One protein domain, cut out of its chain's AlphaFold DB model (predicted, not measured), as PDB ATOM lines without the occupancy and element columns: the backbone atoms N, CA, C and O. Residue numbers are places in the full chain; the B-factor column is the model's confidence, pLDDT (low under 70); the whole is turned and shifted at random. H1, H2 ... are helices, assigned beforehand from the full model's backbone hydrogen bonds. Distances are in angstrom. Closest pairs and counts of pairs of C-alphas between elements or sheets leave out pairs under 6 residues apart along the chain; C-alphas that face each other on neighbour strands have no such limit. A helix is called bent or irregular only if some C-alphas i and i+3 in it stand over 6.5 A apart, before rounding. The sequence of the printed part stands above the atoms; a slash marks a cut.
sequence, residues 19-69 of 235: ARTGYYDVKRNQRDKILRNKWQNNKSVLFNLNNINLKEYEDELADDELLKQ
ATOM      1  N   ALA A  19     149.047 156.012 138.157       71.12
ATOM      2  CA  ALA A  19     149.646 157.171 137.494       71.12
ATOM      3  C   ALA A  19     148.892 158.487 137.778       71.12
ATOM      4  O   ALA A  19     149.333 159.552 137.351       71.12
ATOM      5  N   ARG A  20     147.729 158.425 138.451       67.38
ATOM      6  CA  ARG A  20     146.950 159.604 138.873       67.38
ATOM      7  C   ARG A  20     147.265 160.052 140.293       67.38
ATOM      8  O   ARG A  20     147.045 161.221 140.598       67.38
ATOM      9  N   THR A  21     147.748 159.157 141.151       66.31
ATOM     10  CA  THR A  21     148.270 159.525 142.469       66.31
ATOM     11  C   THR A  21     149.573 160.280 142.266       66.31
ATOM     12  O   THR A  21     150.648 159.694 142.203       66.31
ATOM     13  N   GLY A  22     149.452 161.597 142.086       73.06
ATOM     14  CA  GLY A  22     150.585 162.500 142.164       73.06
ATOM     15  C   GLY A  22     151.301 162.334 143.502       73.06
ATOM     16  O   GLY A  22     150.734 161.824 144.471       73.06
ATOM     17  N   TYR A  23     152.556 162.764 143.531       76.50
ATOM     18  CA  TYR A  23     153.360 162.810 144.740       76.50
ATOM     19  C   TYR A  23     152.571 163.470 145.886       76.50
ATOM     20  O   TYR A  23     152.185 164.637 145.788       76.50
ATOM     21  N   TYR A  24     152.275 162.706 146.942       82.25
ATOM     22  CA  TYR A  24     151.552 163.219 148.101       82.25
ATOM     23  C   TYR A  24     152.544 163.895 149.039       82.25
ATOM     24  O   TYR A  24     153.336 163.236 149.711       82.25
ATOM     25  N   ASP A  25     152.492 165.222 149.081       87.62
ATOM     26  CA  ASP A  25     153.301 166.016 149.995       87.62
ATOM     27  C   ASP A  25     152.764 165.860 151.430       87.62
ATOM     28  O   ASP A  25     151.803 166.518 151.847       87.62
ATOM     29  N   VAL A  26     153.374 164.942 152.181       88.94
ATOM     30  CA  VAL A  26     153.013 164.668 153.578       88.94
ATOM     31  C   VAL A  26     153.318 165.879 154.456       88.94
ATOM     32  O   VAL A  26     152.500 166.227 155.308       88.94
ATOM     33  N   LYS A  27     154.440 166.568 154.202       91.81
ATOM     34  CA  LYS A  27     154.835 167.775 154.935       91.81
ATOM     35  C   LYS A  27     153.732 168.834 154.896       91.81
ATOM     36  O   LYS A  27     153.334 169.352 155.935       91.81
ATOM     37  N   ARG A  28     153.159 169.113 153.723       91.69
ATOM     38  CA  ARG A  28     152.082 170.112 153.588       91.69
ATOM     39  C   ARG A  28     150.795 169.727 154.332       91.69
ATOM     40  O   ARG A  28     150.085 170.612 154.811       91.69
ATOM     41  N   ASN A  29     150.494 168.433 154.432       90.94
ATOM     42  CA  ASN A  29     149.213 167.930 154.938       90.94
ATOM     43  C   ASN A  29     149.233 167.492 156.419       90.94
ATOM     44  O   ASN A  29     148.174 167.211 156.982       90.94
ATOM     45  N   GLN A  30     150.395 167.446 157.076       92.25
ATOM     46  CA  GLN A  30     150.503 167.096 158.499       92.25
ATOM     47  C   GLN A  30     149.925 168.188 159.396       92.25
ATOM     48  O   GLN A  30     150.349 169.331 159.299       92.25
ATOM     49  N   ARG A  31     148.977 167.863 160.286       92.44
ATOM     50  CA  ARG A  31     148.402 168.841 161.235       92.44
ATOM     51  C   ARG A  31     149.378 169.252 162.334       92.44
ATOM     52  O   ARG A  31     149.361 170.406 162.745       92.44
ATOM     53  N   ASP A  32     150.189 168.305 162.786       88.25
ATOM     54  CA  ASP A  32     151.181 168.521 163.828       88.25
ATOM     55  C   ASP A  32     152.332 169.387 163.297       88.25
ATOM     56  O   ASP A  32     152.919 169.091 162.252       88.25
ATOM     57  N   LYS A  33     152.618 170.480 164.009       89.50
ATOM     58  CA  LYS A  33     153.652 171.455 163.650       89.50
ATOM     59  C   LYS A  33     155.049 170.857 163.796       89.50
ATOM     60  O   LYS A  33     155.897 171.105 162.939       89.50
ATOM     61  N   ILE A  34     155.267 170.055 164.837       88.25
ATOM     62  CA  ILE A  34     156.567 169.465 165.160       88.25
ATOM     63  C   ILE A  34     156.963 168.487 164.056       88.25
ATOM     64  O   ILE A  34     157.993 168.656 163.391       88.25
ATOM     65  N   LEU A  35     156.075 167.524 163.785       88.88
ATOM     66  CA  LEU A  35     156.251 166.558 162.705       88.88
ATOM     67  C   LEU A  35     156.428 167.265 161.362       88.88
ATOM     68  O   LEU A  35     157.374 166.961 160.639       88.88
ATOM     69  N   ARG A  36     155.599 168.274 161.067       92.69
ATOM     70  CA  ARG A  36     155.676 169.040 159.814       92.69
ATOM     71  C   ARG A  36     157.044 169.693 159.612       92.69
ATOM     72  O   ARG A  36     157.542 169.724 158.486       92.69
ATOM     73  N   ASN A  37     157.658 170.216 160.667       91.38
ATOM     74  CA  ASN A  37     158.946 170.901 160.570       91.38
ATOM     75  C   ASN A  37     160.100 169.924 160.310       91.38
ATOM     76  O   ASN A  37     160.962 170.202 159.471       91.38
ATOM     77  N   LYS A  38     160.089 168.766 160.979       91.00
ATOM     78  CA  LYS A  38     161.146 167.747 160.866       91.00
ATOM     79  C   LYS A  38     160.950 166.787 159.689       91.00
ATOM     80  O   LYS A  38     161.914 166.151 159.266       91.00
ATOM     81  N   TRP A  39     159.743 166.696 159.126       94.19
ATOM     82  CA  TRP A  39     159.441 165.751 158.054       94.19
ATOM     83  C   TRP A  39     160.221 166.045 156.771       94.19
ATOM     84  O   TRP A  39     160.147 167.140 156.197       94.19
ATOM     85  N   GLN A  40     160.924 165.027 156.269       94.44
ATOM     86  CA  GLN A  40     161.648 165.088 155.006       94.44
ATOM     87  C   GLN A  40     160.972 164.201 153.963       94.44
ATOM     88  O   GLN A  40     161.044 162.977 153.982       94.44
ATOM     89  N   ASN A  41     160.341 164.870 153.009       91.69
ATOM     90  CA  ASN A  41     159.579 164.300 151.901       91.69
ATOM     91  C   ASN A  41     160.404 163.410 150.950       91.69
ATOM     92  O   ASN A  41     159.870 162.501 150.317       91.69
ATOM     93  N   ASN A  42     161.714 163.648 150.885       92.62
ATOM     94  CA  ASN A  42     162.646 162.871 150.066       92.62
ATOM     95  C   ASN A  42     163.111 161.576 150.754       92.62
ATOM     96  O   ASN A  42     163.853 160.803 150.153       92.62
ATOM     97  N   LYS A  43     162.729 161.355 152.017       94.81
ATOM     98  CA  LYS A  43     163.165 160.211 152.822       94.81
ATOM     99  C   LYS A  43     162.014 159.250 153.095       94.81
ATOM    100  O   LYS A  43     160.842 159.602 152.962       94.81
ATOM    101  N   SER A  44     162.358 158.015 153.459       93.00
ATOM    102  CA  SER A  44     161.364 157.003 153.810       93.00
ATOM    103  C   SER A  44     160.630 157.382 155.099       93.00
ATOM    104  O   SER A  44     161.172 158.051 155.979       93.00
ATOM    105  N   VAL A  45     159.386 156.916 155.227       91.12
ATOM    106  CA  VAL A  45     158.565 157.126 156.430       91.12
ATOM    107  C   VAL A  45     159.280 156.607 157.678       91.12
ATOM    108  O   VAL A  45     159.342 157.319 158.672       91.12
ATOM    109  N   LEU A  46     159.882 155.415 157.606       94.25
ATOM    110  CA  LEU A  46     160.620 154.815 158.722       94.25
ATOM    111  C   LEU A  46     161.822 155.659 159.147       94.25
ATOM    112  O   LEU A  46     162.034 155.850 160.338       94.25
ATOM    113  N   PHE A  47     162.575 156.210 158.190       95.06
ATOM    114  CA  PHE A  47     163.681 157.109 158.512       95.06
ATOM    115  C   PHE A  47     163.182 158.350 159.254       95.06
ATOM    116  O   PHE A  47     163.754 158.733 160.269       95.06
ATOM    117  N   ASN A  48     162.102 158.971 158.766       93.56
ATOM    118  CA  ASN A  48     161.541 160.149 159.421       93.56
ATOM    119  C   ASN A  48     161.067 159.822 160.841       93.56
ATOM    120  O   ASN A  48     161.390 160.574 161.749       93.56
ATOM    121  N   LEU A  49     160.369 158.698 161.040       90.88
ATOM    122  CA  LEU A  49     159.884 158.277 162.359       90.88
ATOM    123  C   LEU A  49     161.026 157.980 163.338       90.88
ATOM    124  O   LEU A  49     160.962 158.421 164.477       90.88
ATOM    125  N   ASN A  50     162.088 157.308 162.889       91.75
ATOM    126  CA  ASN A  50     163.247 157.009 163.737       91.75
ATOM    127  C   ASN A  50     164.042 158.265 164.120       91.75
ATOM    128  O   ASN A  50     164.726 158.274 165.137       91.75
ATOM    129  N   ASN A  51     163.958 159.320 163.309       89.69
ATOM    130  CA  ASN A  51     164.613 160.593 163.586       89.69
ATOM    131  C   ASN A  51     163.824 161.496 164.545       89.69
ATOM    132  O   ASN A  51     164.347 162.533 164.950       89.69
ATOM    133  N   ILE A  52     162.575 161.158 164.871       89.44
ATOM    134  CA  ILE A  52     161.738 161.944 165.778       89.44
ATOM    135  C   ILE A  52     161.840 161.316 167.170       89.44
ATOM    136  O   ILE A  52     161.189 160.314 167.460       89.44
ATOM    137  N   ASN A  53     162.654 161.914 168.038       88.25
ATOM    138  CA  ASN A  53     162.717 161.529 169.445       88.25
ATOM    139  C   ASN A  53     161.648 162.279 170.237       88.25
ATOM    140  O   ASN A  53     161.636 163.504 170.251       88.25
ATOM    141  N   LEU A  54     160.793 161.550 170.957       80.81
ATOM    142  CA  LEU A  54     159.762 162.150 171.816       80.81
ATOM    143  C   LEU A  54     160.358 162.997 172.950       80.81
ATOM    144  O   LEU A  54     159.774 164.007 173.315       80.81
ATOM    145  N   LYS A  55     161.549 162.624 173.437       84.06
ATOM    146  CA  LYS A  55     162.253 163.326 174.521       84.06
ATOM    147  C   LYS A  55     162.572 164.783 174.200       84.06
ATOM    148  O   LYS A  55     162.606 165.616 175.090       84.06
ATOM    149  N   GLU A  56     162.802 165.094 172.924       85.44
ATOM    150  CA  GLU A  56     163.100 166.462 172.477       85.44
ATOM    151  C   GLU A  56     161.878 167.392 172.577       85.44
ATOM    152  O   GLU A  56     162.024 168.599 172.417       85.44
ATOM    153  N   TYR A  57     160.688 166.834 172.824       82.62
ATOM    154  CA  TYR A  57     159.408 167.542 172.827       82.62
ATOM    155  C   TYR A  57     158.618 167.343 174.122       82.62
ATOM    156  O   TYR A  57     157.420 167.614 174.147       82.62
ATOM    157  N   GLU A  58     159.270 166.868 175.187       84.31
ATOM    158  CA  GLU A  58     158.632 166.719 176.501       84.31
ATOM    159  C   GLU A  58     158.091 168.060 177.014       84.31
ATOM    160  O   GLU A  58     156.982 168.102 177.534       84.31
ATOM    161  N   ASP A  59     158.793 169.159 176.734       84.06
ATOM    162  CA  ASP A  59     158.386 170.512 177.133       84.06
ATOM    163  C   ASP A  59     157.165 171.048 176.359       84.06
ATOM    164  O   ASP A  59     156.496 171.976 176.811       84.06
ATOM    165  N   GLU A  60     156.871 170.502 175.171       81.25
ATOM    166  CA  GLU A  60     155.716 170.904 174.350       81.25
ATOM    167  C   GLU A  60     154.480 170.016 174.591       81.25
ATOM    168  O   GLU A  60     153.396 170.301 174.063       81.25
ATOM    169  N   LEU A  61     154.619 168.931 175.363       79.25
ATOM    170  CA  LEU A  61     153.497 168.077 175.744       79.25
ATOM    171  C   LEU A  61     152.563 168.840 176.690       79.25
ATOM    172  O   LEU A  61     152.987 169.621 177.533       79.25
ATOM    173  N   ALA A  62     151.257 168.630 176.527       79.81
ATOM    174  CA  ALA A  62     150.276 169.241 177.411       79.81
ATOM    175  C   ALA A  62     150.395 168.651 178.821       79.81
ATOM    176  O   ALA A  62     150.483 167.431 178.958       79.81
ATOM    177  N   ASP A  63     150.310 169.504 179.842       85.88
ATOM    178  CA  ASP A  63     150.322 169.068 181.237       85.88
ATOM    179  C   ASP A  63     149.242 168.008 181.498       85.88
ATOM    180  O   ASP A  63     148.081 168.150 181.086       85.88
ATOM    181  N   ASP A  64     149.597 166.972 182.260       82.81
ATOM    182  CA  ASP A  64     148.676 165.899 182.659       82.81
ATOM    183  C   ASP A  64     147.423 166.438 183.366       82.81
ATOM    184  O   ASP A  64     146.346 165.835 183.310       82.81
ATOM    185  N   GLU A  65     147.543 167.583 184.039       84.56
ATOM    186  CA  GLU A  65     146.427 168.269 184.684       84.56
ATOM    187  C   GLU A  65     145.431 168.838 183.669       84.56
ATOM    188  O   GLU A  65     144.222 168.690 183.853       84.56
ATOM    189  N   LEU A  66     145.914 169.422 182.566       80.44
ATOM    190  CA  LEU A  66     145.070 169.949 181.491       80.44
ATOM    191  C   LEU A  66     144.361 168.822 180.734       80.44
ATOM    192  O   LEU A  66     143.191 168.961 180.380       80.44
ATOM    193  N   LEU A  67     145.028 167.682 180.537       80.00
ATOM    194  CA  LEU A  67     144.434 166.504 179.893       80.00
ATOM    195  C   LEU A  67     143.295 165.882 180.716       80.00
ATOM    196  O   LEU A  67     142.375 165.291 180.148       80.00
ATOM    197  N   LYS A  68     143.327 166.031 182.045       85.06
ATOM    198  CA  LYS A  68     142.252 165.581 182.947       85.06
ATOM    199  C   LYS A  68     141.051 166.524 182.960       85.06
ATOM    200  O   LYS A  68     139.982 166.126 183.433       85.06
ATOM    201  N   GLN A  69     141.188 167.753 182.457       81.38
ATOM    202  CA  GLN A  69     140.065 168.679 182.391       81.38
ATOM    203  C   GLN A  69     139.031 168.161 181.390       81.38
ATOM    204  O   GLN A  69     139.311 167.917 180.217       81.38
TER     205      GLN A  69
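This is residues 19 to 69 of the 235 residues of the protein "Nucleolar protein 16" of Eimeria maxima (UniProt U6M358). A loose string of five short helices, with no compact core: H1 and H2 meet at a corner, the chain then folds back through residues 39 to 44 to H3, which stands near H2 and about crosswise to it, and H4, the longest helix, and then H5 follow one after the other toward one end of the long axis. Residues 61 to 69, with H5 among them, stick out at that end, and residues 19 to 25, a lead with no named element, reach to the other. The printed part has 51 residues with five named helices, H1 H2 H3 H4 H5 along the chain, and no named strand; the class is all helix. The whole is only just loose, close to extended, with a radius of gyration of the C-alphas of 14.5 A, and the C-alphas span 48 by 22 by 14 A.

The longest helix is H4, residues 54 to 60, 10.0 A from first to last C-alpha; its C-alpha 54 is at (159.762, 162.150, 171.816). H4 is irregular: C-alphas 56 and 59 are 7.8 A apart, and its line is a rough one. Before it comes H3, residues 45 to 50, 8.7 A long. H2 holds residues 33 to 38 and is 8.8 A long. H1, residues 26 to 29, is the first helix, and it begins with C-alpha 26 at (153.013, 164.668, 153.578). H5, residues 64 to 67, is the last helix, and it ends with C-alpha 67 at (144.434, 166.504, 179.893).

H4 touches no helix. It is apart from H3 before it and from H5 after it, although each is joined to it by a tight link of 3 residues. H4 is only just apart from H2, with a closest C-alpha distance of 8.4 A, and it is apart from H1. H2 and H3 are close but not clearly touching, with 1 pair of C-alphas within 8 A, those of Lys 38 and Asn 48 at 7.7 A. The lines of H2 and H3 are about perpendicular, at 85 degrees, and their centres are 12.7 A apart. H1 and H2 touch only at the corner by their link, with 4 pairs of C-alphas within 8 A; the closest C-alphas are those of Lys 27 and Arg 36, 5.1 A apart. H1 is apart from H3. H5 is apart from H1, H2, H3 and H4. In H2 and H3 every O i to N i+4 pair is within hydrogen-bond range, while in H4 1 of 3 such pairs and 2 of 4 O i to N i+3 pairs are. H1 and H5 are too short for an O i to N i+4 pair; the one O i to N i+3 pair is within range in H1 and not in H5.

The outline is a rod, and the two C-alphas farthest apart are those of Ala 19 and Glu 65, 48.6 A. The first and last printed C-alphas, those of Ala 19 and Gln 69, are 47.3 A apart. Residues 61 to 69, of which 64 to 67 belong to H5, stand free; the other 42 residues span 42 by 19 by 10 A. The centre of H2 is nearest to the mean of the C-alphas, at 4.8 A, and that of H5 is farthest from it, at 21.6 A. The printed part has no cut. The links H1 to H2, H3 to H4 and H4 to H5 are tight, the link H2 to H3 with 6 residues is short, and no link is long. The mean pLDDT of the printed part is 86.4, and residues 20 to 21 are under 70.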